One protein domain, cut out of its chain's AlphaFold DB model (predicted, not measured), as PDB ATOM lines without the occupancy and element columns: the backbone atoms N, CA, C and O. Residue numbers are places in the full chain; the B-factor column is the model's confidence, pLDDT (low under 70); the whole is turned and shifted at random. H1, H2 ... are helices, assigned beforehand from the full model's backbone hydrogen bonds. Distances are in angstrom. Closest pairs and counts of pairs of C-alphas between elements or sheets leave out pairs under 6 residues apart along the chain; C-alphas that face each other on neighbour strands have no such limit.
ATOM      1  N   THR A 387     177.000 128.104  35.486       96.50
ATOM      2  CA  THR A 387     175.855 128.907  35.952       96.50
ATOM      3  C   THR A 387     176.172 129.655  37.243       96.50
ATOM      4  O   THR A 387     175.816 130.828  37.356       96.50
ATOM      5  N   THR A 388     176.885 129.040  38.193       94.81
ATOM      6  CA  THR A 388     177.290 129.713  39.445       94.81
ATOM      7  C   THR A 388     178.277 130.865  39.205       94.81
ATOM      8  O   THR A 388     178.223 131.869  39.918       94.81
ATOM      9  N   ARG A 389     179.094 130.803  38.140       95.94
ATOM     10  CA  ARG A 389     179.891 131.936  37.623       95.94
ATOM     11  C   ARG A 389     179.087 132.966  36.808       95.94
ATOM     12  O   ARG A 389     179.641 134.004  36.450       95.94
ATOM     13  N   GLY A 390     177.812 132.713  36.504       97.50
ATOM     14  CA  GLY A 390     176.947 133.570  35.679       97.50
ATOM     15  C   GLY A 390     176.915 133.227  34.180       97.50
ATOM     16  O   GLY A 390     176.361 133.994  33.394       97.50
ATOM     17  N   TYR A 391     177.477 132.085  33.785       97.88
ATOM     18  CA  TYR A 391     177.608 131.608  32.404       97.88
ATOM     19  C   TYR A 391     176.900 130.250  32.225       97.88
ATOM     20  O   TYR A 391     177.557 129.214  32.113       97.88
ATOM     21  N   PRO A 392     175.554 130.203  32.182       97.50
ATOM     22  CA  PRO A 392     174.824 128.945  32.004       97.50
ATOM     23  C   PRO A 392     175.126 128.262  30.661       97.50
ATOM     24  O   PRO A 392     174.968 127.052  30.549       97.50
ATOM     25  N   ASN A 393     175.614 129.006  29.664       98.12
ATOM     26  CA  ASN A 393     176.130 128.492  28.391       98.12
ATOM     27  C   ASN A 393     177.593 127.986  28.466       98.12
ATOM     28  O   ASN A 393     178.232 127.802  27.436       98.12
ATOM     29  N   GLN A 394     178.123 127.792  29.676       97.88
ATOM     30  CA  GLN A 394     179.430 127.197  29.989       97.88
ATOM     31  C   GLN A 394     179.314 126.171  31.136       97.88
ATOM     32  O   GLN A 394     180.280 125.943  31.862       97.88
ATOM     33  N   SER A 395     178.112 125.631  31.366       97.69
ATOM     34  CA  SER A 395     177.789 124.766  32.508       97.69
ATOM     35  C   SER A 395     177.409 123.371  32.028       97.69
ATOM     36  O   SER A 395     176.473 123.241  31.239       97.69
ATOM     37  N   GLU A 396     178.072 122.335  32.533       98.00
ATOM     38  CA  GLU A 396     177.748 120.930  32.245       98.00
ATOM     39  C   GLU A 396     176.282 120.626  32.566       98.00
ATOM     40  O   GLU A 396     175.492 120.212  31.710       98.00
ATOM     41  N   TYR A 397     175.866 121.005  33.773       97.75
ATOM     42  CA  TYR A 397     174.505 120.839  34.248       97.75
ATOM     43  C   TYR A 397     173.459 121.586  33.402       97.75
ATOM     44  O   TYR A 397     172.266 121.355  33.579       97.75
ATOM     45  N   SER A 398     173.825 122.481  32.472       98.38
ATOM     46  CA  SER A 398     172.870 123.079  31.521       98.38
ATOM     47  C   SER A 398     172.439 122.148  30.394       98.38
ATOM     48  O   SER A 398     171.312 122.316  29.923       98.38
ATOM     49  N   TYR A 399     173.261 121.174  29.988       98.56
ATOM     50  CA  TYR A 399     172.828 120.139  29.044       98.56
ATOM     51  C   TYR A 399     172.371 118.858  29.744       98.56
ATOM     52  O   TYR A 399     171.300 118.362  29.393       98.56
ATOM     53  N   VAL A 400     173.053 118.409  30.806       98.56
ATOM     54  CA  VAL A 400     172.690 117.179  31.545       98.56
ATOM     55  C   VAL A 400     171.216 117.177  31.984       98.56
ATOM     56  O   VAL A 400     170.491 116.223  31.717       98.56
ATOM     57  N   LYS A 401     170.700 118.282  32.544       98.19
ATOM     58  CA  LYS A 401     169.286 118.378  32.970       98.19
ATOM     59  C   LYS A 401     168.256 118.400  31.821       98.19
ATOM     60  O   LYS A 401     167.077 118.122  32.041       98.19
ATOM     61  N   VAL A 402     168.679 118.721  30.595       98.81
ATOM     62  CA  VAL A 402     167.853 118.648  29.368       98.81
ATOM     63  C   VAL A 402     167.908 117.240  28.770       98.81
ATOM     64  O   VAL A 402     166.885 116.731  28.298       98.81
ATOM     65  N   ASP A 403     169.082 116.606  28.805       98.56
ATOM     66  CA  ASP A 403     169.267 115.213  28.402       98.56
ATOM     67  C   ASP A 403     168.434 114.301  29.296       98.56
ATOM     68  O   ASP A 403     167.588 113.576  28.776       98.56
ATOM     69  N   PHE A 404     168.571 114.420  30.621       98.69
ATOM     70  CA  PHE A 404     167.867 113.583  31.591       98.69
ATOM     71  C   PHE A 404     166.356 113.595  31.372       98.69
ATOM     72  O   PHE A 404     165.759 112.530  31.230       98.69
ATOM     73  N   TYR A 405     165.733 114.775  31.244       98.75
ATOM     74  CA  TYR A 405     164.296 114.897  30.959       98.75
ATOM     75  C   TYR A 405     163.877 114.096  29.710       98.75
ATOM     76  O   TYR A 405     162.833 113.438  29.701       98.75
ATOM     77  N   ASN A 406     164.684 114.140  28.646       98.69
ATOM     78  CA  ASN A 406     164.409 113.407  27.413       98.69
ATOM     79  C   ASN A 406     164.692 111.903  27.563       98.69
ATOM     80  O   ASN A 406     163.860 111.073  27.202       98.69
ATOM     81  N   ASN A 407     165.851 111.547  28.112       98.38
ATOM     82  CA  ASN A 407     166.343 110.179  28.180       98.38
ATOM     83  C   ASN A 407     165.564 109.341  29.205       98.38
ATOM     84  O   ASN A 407     165.270 108.176  28.926       98.38
ATOM     85  N   ILE A 408     165.145 109.920  30.339       98.69
ATOM     86  CA  ILE A 408     164.319 109.210  31.324       98.69
ATOM     87  C   ILE A 408     162.937 108.887  30.761       98.69
ATOM     88  O   ILE A 408     162.485 107.752  30.881       98.69
ATOM     89  N   ARG A 409     162.295 109.833  30.060       98.44
ATOM     90  CA  ARG A 409     161.031 109.609  29.337       98.44
ATOM     91  C   ARG A 409     161.172 108.462  28.335       98.44
ATOM     92  O   ARG A 409     160.334 107.563  28.309       98.44
ATOM     93  N   ASP A 410     162.234 108.477  27.533       97.94
ATOM     94  CA  ASP A 410     162.434 107.484  26.475       97.94
ATOM     95  C   ASP A 410     162.747 106.085  27.050       97.94
ATOM     96  O   ASP A 410     162.266 105.082  26.516       97.94
ATOM     97  N   TYR A 411     163.438 105.999  28.195       98.44
ATOM     98  CA  TYR A 411     163.590 104.753  28.959       98.44
ATOM     99  C   TYR A 411     162.260 104.277  29.572       98.44
ATOM    100  O   TYR A 411     161.879 103.113  29.422       98.44
ATOM    101  N   LEU A 412     161.524 105.164  30.253       98.62
ATOM    102  CA  LEU A 412     160.248 104.842  30.902       98.62
ATOM    103  C   LEU A 412     159.192 104.381  29.888       98.62
ATOM    104  O   LEU A 412     158.386 103.506  30.205       98.62
ATOM    105  N   ALA A 413     159.213 104.897  28.657       98.00
ATOM    106  CA  ALA A 413     158.337 104.460  27.570       98.00
ATOM    107  C   ALA A 413     158.520 102.974  27.184       98.00
ATOM    108  O   ALA A 413     157.568 102.339  26.726       98.00
ATOM    109  N   GLU A 414     159.700 102.387  27.414       97.12
ATOM    110  CA  GLU A 414     159.975 100.964  27.163       97.12
ATOM    111  C   GLU A 414     159.501 100.020  28.297       97.12
ATOM    112  O   GLU A 414     159.443  98.796  28.110       97.12
ATOM    113  N   LEU A 415     159.157 100.545  29.482       98.06
ATOM    114  CA  LEU A 415     158.822  99.729  30.657       98.06
ATOM    115  C   LEU A 415     157.396  99.165  30.630       98.06
ATOM    116  O   LEU A 415     156.411  99.871  30.416       98.06
ATOM    117  N   ASN A 416     157.258  97.889  30.978       96.94
ATOM    118  CA  ASN A 416     155.964  97.241  31.191       96.94
ATOM    119  C   ASN A 416     155.627  97.180  32.693       96.94
ATOM    120  O   ASN A 416     156.498  97.369  33.537       96.94
ATOM    121  N   ASN A 417     154.363  96.900  33.029       97.44
ATOM    122  CA  ASN A 417     153.885  96.724  34.412       97.44
ATOM    123  C   ASN A 417     154.162  97.911  35.371       97.44
ATOM    124  O   ASN A 417     154.406  97.719  36.555       97.44
ATOM    125  N   THR A 418     154.122  99.144  34.861       97.62
ATOM    126  CA  THR A 418     154.171 100.379  35.662       97.62
ATOM    127  C   THR A 418     153.317 101.470  35.012       97.62
ATOM    128  O   THR A 418     153.009 101.392  33.819       97.62
ATOM    129  N   ASN A 419     152.946 102.486  35.792       96.69
ATOM    130  CA  ASN A 419     152.307 103.711  35.310       96.69
ATOM    131  C   ASN A 419     153.302 104.869  35.120       96.69
ATOM    132  O   ASN A 419     152.895 105.888  34.584       96.69
ATOM    133  N   MET A 420     154.573 104.723  35.517       98.25
ATOM    134  CA  MET A 420     155.602 105.751  35.305       98.25
ATOM    135  C   MET A 420     155.965 105.845  33.814       98.25
ATOM    136  O   MET A 420     156.326 104.833  33.200       98.25
ATOM    137  N   ARG A 421     155.847 107.041  33.225       97.62
ATOM    138  CA  ARG A 421     156.054 107.327  31.792       97.62
ATOM    139  C   ARG A 421     156.892 108.575  31.527       97.62
ATOM    140  O   ARG A 421     157.522 108.635  30.474       97.62
ATOM    141  N   SER A 422     156.937 109.532  32.446       98.25
ATOM    142  CA  SER A 422     157.776 110.728  32.323       98.25
ATOM    143  C   SER A 422     158.338 111.207  33.667       98.25
ATOM    144  O   SER A 422     158.101 110.601  34.714       98.25
ATOM    145  N   LEU A 423     159.114 112.294  33.637       98.56
ATOM    146  CA  LEU A 423     159.687 112.898  34.839       98.56
ATOM    147  C   LEU A 423     158.606 113.513  35.747       98.56
ATOM    148  O   LEU A 423     158.753 113.483  36.964       98.56
ATOM    149  N   GLU A 424     157.502 114.005  35.177       98.50
ATOM    150  CA  GLU A 424     156.315 114.454  35.915       98.50
ATOM    151  C   GLU A 424     155.784 113.359  36.852       98.50
ATOM    152  O   GLU A 424     155.506 113.639  38.018       98.50
ATOM    153  N   ASP A 425     155.681 112.116  36.365       98.62
ATOM    154  CA  ASP A 425     155.181 110.987  37.157       98.62
ATOM    155  C   ASP A 425     156.108 110.681  38.342       98.62
ATOM    156  O   ASP A 425     155.631 110.454  39.455       98.62
ATOM    157  N   LEU A 426     157.429 110.713  38.118       98.50
ATOM    158  CA  LEU A 426     158.435 110.501  39.165       98.50
ATOM    159  C   LEU A 426     158.403 111.630  40.207       98.50
ATOM    160  O   LEU A 426     158.374 111.366  41.408       98.50
ATOM    161  N   VAL A 427     158.351 112.889  39.759       98.69
ATOM    162  CA  VAL A 427     158.275 114.063  40.643       98.69
ATOM    163  C   VAL A 427     157.011 114.023  41.501       98.69
ATOM    164  O   VAL A 427     157.096 114.267  42.708       98.69
ATOM    165  N   GLN A 428     155.861 113.670  40.917       98.62
ATOM    166  CA  GLN A 428     154.605 113.531  41.656       98.62
ATOM    167  C   GLN A 428     154.639 112.339  42.621       98.62
ATOM    168  O   GLN A 428     154.253 112.496  43.779       98.62
ATOM    169  N   TYR A 429     155.168 111.183  42.205       98.44
ATOM    170  CA  TYR A 429     155.342 110.025  43.088       98.44
ATOM    171  C   TYR A 429     156.189 110.375  44.319       98.44
ATOM    172  O   TYR A 429     155.826 110.021  45.442       98.44
ATOM    173  N   ASN A 430     157.272 111.129  44.131       98.00
ATOM    174  CA  ASN A 430     158.157 111.559  45.210       98.00
ATOM    175  C   ASN A 430     157.497 112.573  46.165       98.00
ATOM    176  O   ASN A 430     157.826 112.586  47.353       98.00
ATOM    177  N   LEU A 431     156.572 113.409  45.671       98.12
ATOM    178  CA  LEU A 431     155.751 114.306  46.498       98.12
ATOM    179  C   LEU A 431     154.718 113.516  47.314       98.12
ATOM    180  O   LEU A 431     154.623 113.699  48.528       98.12
ATOM    181  N   ASP A 432     153.995 112.599  46.669       97.75
ATOM    182  CA  ASP A 432     152.971 111.760  47.307       97.75
ATOM    183  C   ASP A 432     153.575 110.809  48.359       97.75
ATOM    184  O   ASP A 432     152.941 110.501  49.370       97.75
ATOM    185  N   ASN A 433     154.830 110.386  48.158       96.56
ATOM    186  CA  ASN A 433     155.577 109.477  49.033       96.56
ATOM    187  C   ASN A 433     156.742 110.175  49.766       96.56
ATOM    188  O   ASN A 433     157.734 109.533  50.116       96.56
ATOM    189  N   ALA A 434     156.636 111.482  50.042       93.06
ATOM    190  CA  ALA A 434     157.734 112.303  50.576       93.06
ATOM    191  C   ALA A 434     158.365 111.813  51.898       93.06
ATOM    192  O   ALA A 434     159.476 112.220  52.224       93.06
ATOM    193  N   GLY A 435     157.716 110.921  52.654       89.12
ATOM    194  CA  GLY A 435     158.320 110.285  53.832       89.12
ATOM    195  C   GLY A 435     159.385 109.225  53.510       89.12
ATOM    196  O   GLY A 435     160.353 109.107  54.257       89.12
ATOM    197  N   SER A 436     159.227 108.467  52.419       86.38
ATOM    198  CA  SER A 436     160.185 107.439  51.977       86.38
ATOM    199  C   SER A 436     161.057 107.932  50.827       86.38
ATOM    200  O   SER A 436     162.275 107.816  50.896       86.38
ATOM    201  N   GLU A 437     160.451 108.552  49.813       91.44
ATOM    202  CA  GLU A 437     161.172 109.094  48.658       91.44
ATOM    203  C   GLU A 437     161.731 110.493  48.939       91.44
ATOM    204  O   GLU A 437     162.689 110.893  48.306       91.44
ATOM    205  N   GLY A 438     161.216 111.278  49.889       90.62
ATOM    206  CA  GLY A 438     161.824 112.584  50.188       90.62
ATOM    207  C   GLY A 438     161.656 113.657  49.109       90.62
ATOM    208  O   GLY A 438     162.510 114.525  49.011       90.62
ATOM    209  N   GLY A 439     160.583 113.656  48.309       93.56
ATOM    210  CA  GLY A 439     160.359 114.671  47.264       93.56
ATOM    211  C   GLY A 439     160.080 116.103  47.750       93.56
ATOM    212  O   GLY A 439     159.699 116.948  46.941       93.56
ATOM    213  N   VAL A 440     160.238 116.381  49.049       96.38
ATOM    214  CA  VAL A 440     160.031 117.689  49.687       96.38
ATOM    215  C   VAL A 440     161.255 118.014  50.561       96.38
ATOM    216  O   VAL A 440     161.605 117.188  51.411       96.38
ATOM    217  N   PRO A 441     161.889 119.196  50.403       96.56
ATOM    218  CA  PRO A 441     163.066 119.583  51.183       96.56
ATOM    219  C   PRO A 441     162.837 119.491  52.695       96.56
ATOM    220  O   PRO A 441     161.785 119.884  53.203       96.56
ATOM    221  N   GLY A 442     163.832 118.981  53.420       92.25
ATOM    222  CA  GLY A 442     163.786 118.853  54.879       92.25
ATOM    223  C   GLY A 442     162.750 117.866  55.441       92.25
ATOM    224  O   GLY A 442     162.508 117.900  56.645       92.25
ATOM    225  N   VAL A 443     162.139 116.997  54.619       93.50
ATOM    226  CA  VAL A 443     161.225 115.931  55.093       93.50
ATOM    227  C   VAL A 443     161.951 114.598  55.280       93.50
ATOM    228  O   VAL A 443     161.855 114.004  56.354       93.50
ATOM    229  N   ASN A 444     162.706 114.139  54.275       92.38
ATOM    230  CA  ASN A 444     163.589 112.979  54.408       92.38
ATOM    231  C   ASN A 444     165.033 113.471  54.642       92.38
ATOM    232  O   ASN A 444     165.585 114.142  53.772       92.38
ATOM    233  N   PRO A 445     165.676 113.150  55.780       90.31
ATOM    234  CA  PRO A 445     167.019 113.637  56.102       90.31
ATOM    235  C   PRO A 445     168.142 113.014  55.252       90.31
ATOM    236  O   PRO A 445     169.276 113.468  55.356       90.31
ATOM    237  N   ALA A 446     167.860 112.000  54.424       91.94
ATOM    238  CA  ALA A 446     168.796 111.510  53.407       91.94
ATOM    239  C   ALA A 446     168.743 112.316  52.090       91.94
ATOM    240  O   ALA A 446     169.571 112.092  51.213       91.94
ATOM    241  N   PHE A 447     167.792 113.245  51.952       95.25
ATOM    242  CA  PHE A 447     167.564 114.073  50.764       95.25
ATOM    243  C   PHE A 447     167.176 115.496  51.202       95.25
ATOM    244  O   PHE A 447     166.015 115.905  51.123       95.25
ATOM    245  N   ALA A 448     168.136 116.248  51.741       94.50
ATOM    246  CA  ALA A 448     167.879 117.529  52.392       94.50
ATOM    247  C   ALA A 448     167.312 118.592  51.428       94.50
ATOM    248  O   ALA A 448     166.361 119.289  51.802       94.50
ATOM    249  N   SER A 449     167.798 118.656  50.179       96.44
ATOM    250  CA  SER A 449     167.226 119.510  49.118       96.44
ATOM    251  C   SER A 449     165.995 118.904  48.417       96.44
ATOM    252  O   SER A 449     165.384 119.537  47.552       96.44
ATOM    253  N   GLY A 450     165.576 117.702  48.814       97.25
ATOM    254  CA  GLY A 450     164.393 117.017  48.306       97.25
ATOM    255  C   GLY A 450     164.602 116.376  46.933       97.25
ATOM    256  O   GLY A 450     165.012 115.223  46.834       97.25
ATOM    257  N   GLN A 451     164.242 117.090  45.865       97.94
ATOM    258  CA  GLN A 451     164.367 116.609  44.479       97.94
ATOM    259  C   GLN A 451     164.607 117.760  43.487       97.94
ATOM    260  O   GLN A 451     164.007 117.848  42.415       97.94
ATOM    261  N   ASP A 452     165.447 118.712  43.879       97.81
ATOM    262  CA  ASP A 452     165.737 119.918  43.105       97.81
ATOM    263  C   ASP A 452     166.454 119.640  41.769       97.81
ATOM    264  O   ASP A 452     166.241 120.389  40.813       97.81
ATOM    265  N   GLY A 453     167.188 118.526  41.651       98.00
ATOM    266  CA  GLY A 453     167.744 118.038  40.382       98.00
ATOM    267  C   GLY A 453     166.659 117.659  39.366       98.00
ATOM    268  O   GLY A 453     166.644 118.122  38.217       98.00
ATOM    269  N   PHE A 454     165.651 116.913  39.826       98.62
ATOM    270  CA  PHE A 454     164.467 116.596  39.025       98.62
ATOM    271  C   PHE A 454     163.655 117.848  38.674       98.62
ATOM    272  O   PHE A 454     163.234 117.997  37.529       98.62
ATOM    273  N   LEU A 455     163.459 118.779  39.614       98.69
ATOM    274  CA  LEU A 455     162.695 120.009  39.362       98.69
ATOM    275  C   LEU A 455     163.395 120.944  38.360       98.69
ATOM    276  O   LEU A 455     162.728 121.532  37.506       98.69
ATOM    277  N   ALA A 456     164.725 121.051  38.411       98.38
ATOM    278  CA  ALA A 456     165.505 121.807  37.432       98.38
ATOM    279  C   ALA A 456     165.445 121.173  36.031       98.38
ATOM    280  O   ALA A 456     165.318 121.891  35.040       98.38
ATOM    281  N   SER A 457     165.472 119.841  35.952       98.62
ATOM    282  CA  SER A 457     165.303 119.091  34.698       98.62
ATOM    283  C   SER A 457     163.901 119.272  34.113       98.62
ATOM    284  O   SER A 457     163.747 119.608  32.937       98.62
ATOM    285  N   LEU A 458     162.871 119.150  34.955       98.38
ATOM    286  CA  LEU A 458     161.463 119.363  34.610       98.38
ATOM    287  C   LEU A 458     161.213 120.776  34.061       98.38
ATOM    288  O   LEU A 458     160.488 120.946  33.080       98.38
ATOM    289  N   ALA A 459     161.864 121.792  34.637       98.44
ATOM    290  CA  ALA A 459     161.760 123.176  34.178       98.44
ATOM    291  C   ALA A 459     162.245 123.387  32.727       98.44
ATOM    292  O   ALA A 459     161.792 124.331  32.076       98.44
ATOM    293  N   THR A 460     163.113 122.513  32.199       98.44
ATOM    294  CA  THR A 460     163.586 122.593  30.803       98.44
ATOM    295  C   THR A 460     162.575 122.098  29.777       98.44
ATOM    296  O   THR A 460     162.676 122.473  28.611       98.44
ATOM    297  N   LYS A 461     161.648 121.212  30.176       98.06
ATOM    298  CA  LYS A 461     160.740 120.472  29.277       98.06
ATOM    299  C   LYS A 461     161.448 119.723  28.133       98.06
ATOM    300  O   LYS A 461     160.819 119.393  27.127       98.06
ATOM    301  N   GLY A 462     162.754 119.474  28.263       97.88
ATOM    302  CA  GLY A 462     163.582 118.865  27.225       97.88
ATOM    303  C   GLY A 462     163.945 119.794  26.060       97.88
ATOM    304  O   GLY A 462     164.380 119.298  25.019       97.88
ATOM    305  N   GLU A 463     163.764 121.112  26.200       98.38
ATOM    306  CA  GLU A 463     164.051 122.104  25.157       98.38
ATOM    307  C   GLU A 463     165.573 122.265  24.920       98.38
ATOM    308  O   GLU A 463     166.245 123.043  25.600       98.38
ATOM    309  N   MET A 464     166.109 121.570  23.908       98.25
ATOM    310  CA  MET A 464     167.490 121.704  23.399       98.25
ATOM    311  C   MET A 464     167.706 123.054  22.681       98.25
ATOM    312  O   MET A 464     167.828 123.128  21.455       98.25
ATOM    313  N   ASN A 465     167.667 124.136  23.456       98.31
ATOM    314  CA  ASN A 465     167.748 125.526  23.004       98.31
ATOM    315  C   ASN A 465     169.200 126.002  22.759       98.31
ATOM    316  O   ASN A 465     170.151 125.232  22.844       98.31
ATOM    317  N   GLU A 466     169.387 127.287  22.444       98.44
ATOM    318  CA  GLU A 466     170.718 127.864  22.188       98.44
ATOM    319  C   GLU A 466     171.693 127.681  23.369       98.44
ATOM    320  O   GLU A 466     172.849 127.323  23.152       98.44
ATOM    321  N   THR A 467     171.230 127.839  24.613       98.44
ATOM    322  CA  THR A 467     172.054 127.647  25.820       98.44
ATOM    323  C   THR A 467     172.496 126.193  25.986       98.44
ATOM    324  O   THR A 467     173.636 125.965  26.379       98.44
ATOM    325  N   TYR A 468     171.635 125.222  25.652       98.69
ATOM    326  CA  TYR A 468     171.981 123.793  25.647       98.69
ATOM    327  C   TYR A 468     173.147 123.509  24.691       98.69
ATOM    328  O   TYR A 468     174.169 122.965  25.105       98.69
ATOM    329  N   TRP A 469     173.031 123.935  23.427       98.69
ATOM    330  CA  TRP A 469     174.062 123.663  22.421       98.69
ATOM    331  C   TRP A 469     175.363 124.420  22.694       98.69
ATOM    332  O   TRP A 469     176.431 123.833  22.542       98.69
ATOM    333  N   GLN A 470     175.294 125.673  23.160       98.75
ATOM    334  CA  GLN A 470     176.488 126.430  23.554       98.75
ATOM    335  C   GLN A 470     177.197 125.813  24.769       98.75
ATOM    336  O   GLN A 470     178.422 125.732  24.762       98.75
ATOM    337  N   ALA A 471     176.457 125.349  25.783       98.75
ATOM    338  CA  ALA A 471     177.043 124.681  26.946       98.75
ATOM    339  C   ALA A 471     177.733 123.367  26.556       98.75
ATOM    340  O   ALA A 471     178.877 123.136  26.944       98.75
ATOM    341  N   LEU A 472     177.068 122.548  25.736       98.69
ATOM    342  CA  LEU A 472     177.614 121.291  25.234       98.69
ATOM    343  C   LEU A 472     178.863 121.518  24.367       98.69
ATOM    344  O   LEU A 472     179.871 120.841  24.555       98.69
ATOM    345  N   GLU A 473     178.832 122.491  23.447       98.62
ATOM    346  CA  GLU A 473     179.989 122.866  22.624       98.62
ATOM    347  C   GLU A 473     181.142 123.417  23.475       98.62
ATOM    348  O   GLU A 473     182.294 123.044  23.250       98.62
TER     349      GLU A 473
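What this domain is: This is residues 387 to 473 of the 764 residues of the protein "Putative amidase C869.01" of Aspergillus awamori (UniProt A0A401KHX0). What shape do these atoms make? The long helix H1 is a spine, from which a helical hairpin of two shorter helices, H2 and H3, stands out crosswise, while the short helix H4 packs across residues 396 to 402 of H1, away from the hairpin. Residues 414 to 419 stick out past the last residue of H1, and the long loop of residues 433 to 451 joins H2 to H3. How large and how regular is it? The printed part has 87 residues with four named helices, in the order H1, H2, H3, H4, and no named strand, and its class is all helix. It is flat, spanning 38 by 33 by 15 A, and only just loose, close to compact, with a radius of gyration of the C-alphas of 14.5 A.

Where its parts are: Where is the longest helix? H1 is residues 396 to 413, 25.9 A from C-alpha 396 at (177.748, 120.930, 32.245) to C-alpha 413 at (158.337, 104.460, 27.570). It has a kink of 26 degrees near residue 403. Where are the other helices? H2 is residues 423 to 432, 14.2 A long, and H3 is residues 452 to 460, 12.8 A long. H4 is residues 466 to 473, 10.5 A long, with C-alpha 473 at (179.989, 122.866, 22.624).

How they stand to each other: What meets H1, the hub? H3 touches residues 401 to 405 of H1, about perpendicular at 84 degrees, with the C-alphas of Lys 401 and Ser 457 closest at 4.4 A. H4 touches residues 396 to 402 of H1, about perpendicular at 80 degrees, with the C-alphas of Tyr 399 and Tyr 468 closest at 5.1 A. H2 only just touches H1, with 3 pairs of C-alphas within 8 A, the closest those of Tyr 405 and Leu 423 at 6.3 A. How do the shorter helices stand? H2 and H3 form a helical hairpin and touch at a steep tilt of 39 degrees, opposite ways, with the C-alphas of Leu 423 and Leu 458 closest at 6.7 A. H4 is apart from both H2 and H3. What do the backbones show? In H2 and H4 every O i to N i+4 pair is within hydrogen-bond range; in H1 10 of 14 are, and in H3 4 of 5.

The domain as a whole: How far does it reach? The two C-alphas farthest apart, those of Arg 389 and Asn 417, are 43.9 A apart. Which links are long? The link from H2 to H3, 19 residues, is long; that from H1 to H2 is short, and that from H3 to H4 is tight. Is anything missing or uncertain? The printed part has no cut, its mean pLDDT is 97.1, and no printed residue is under 70.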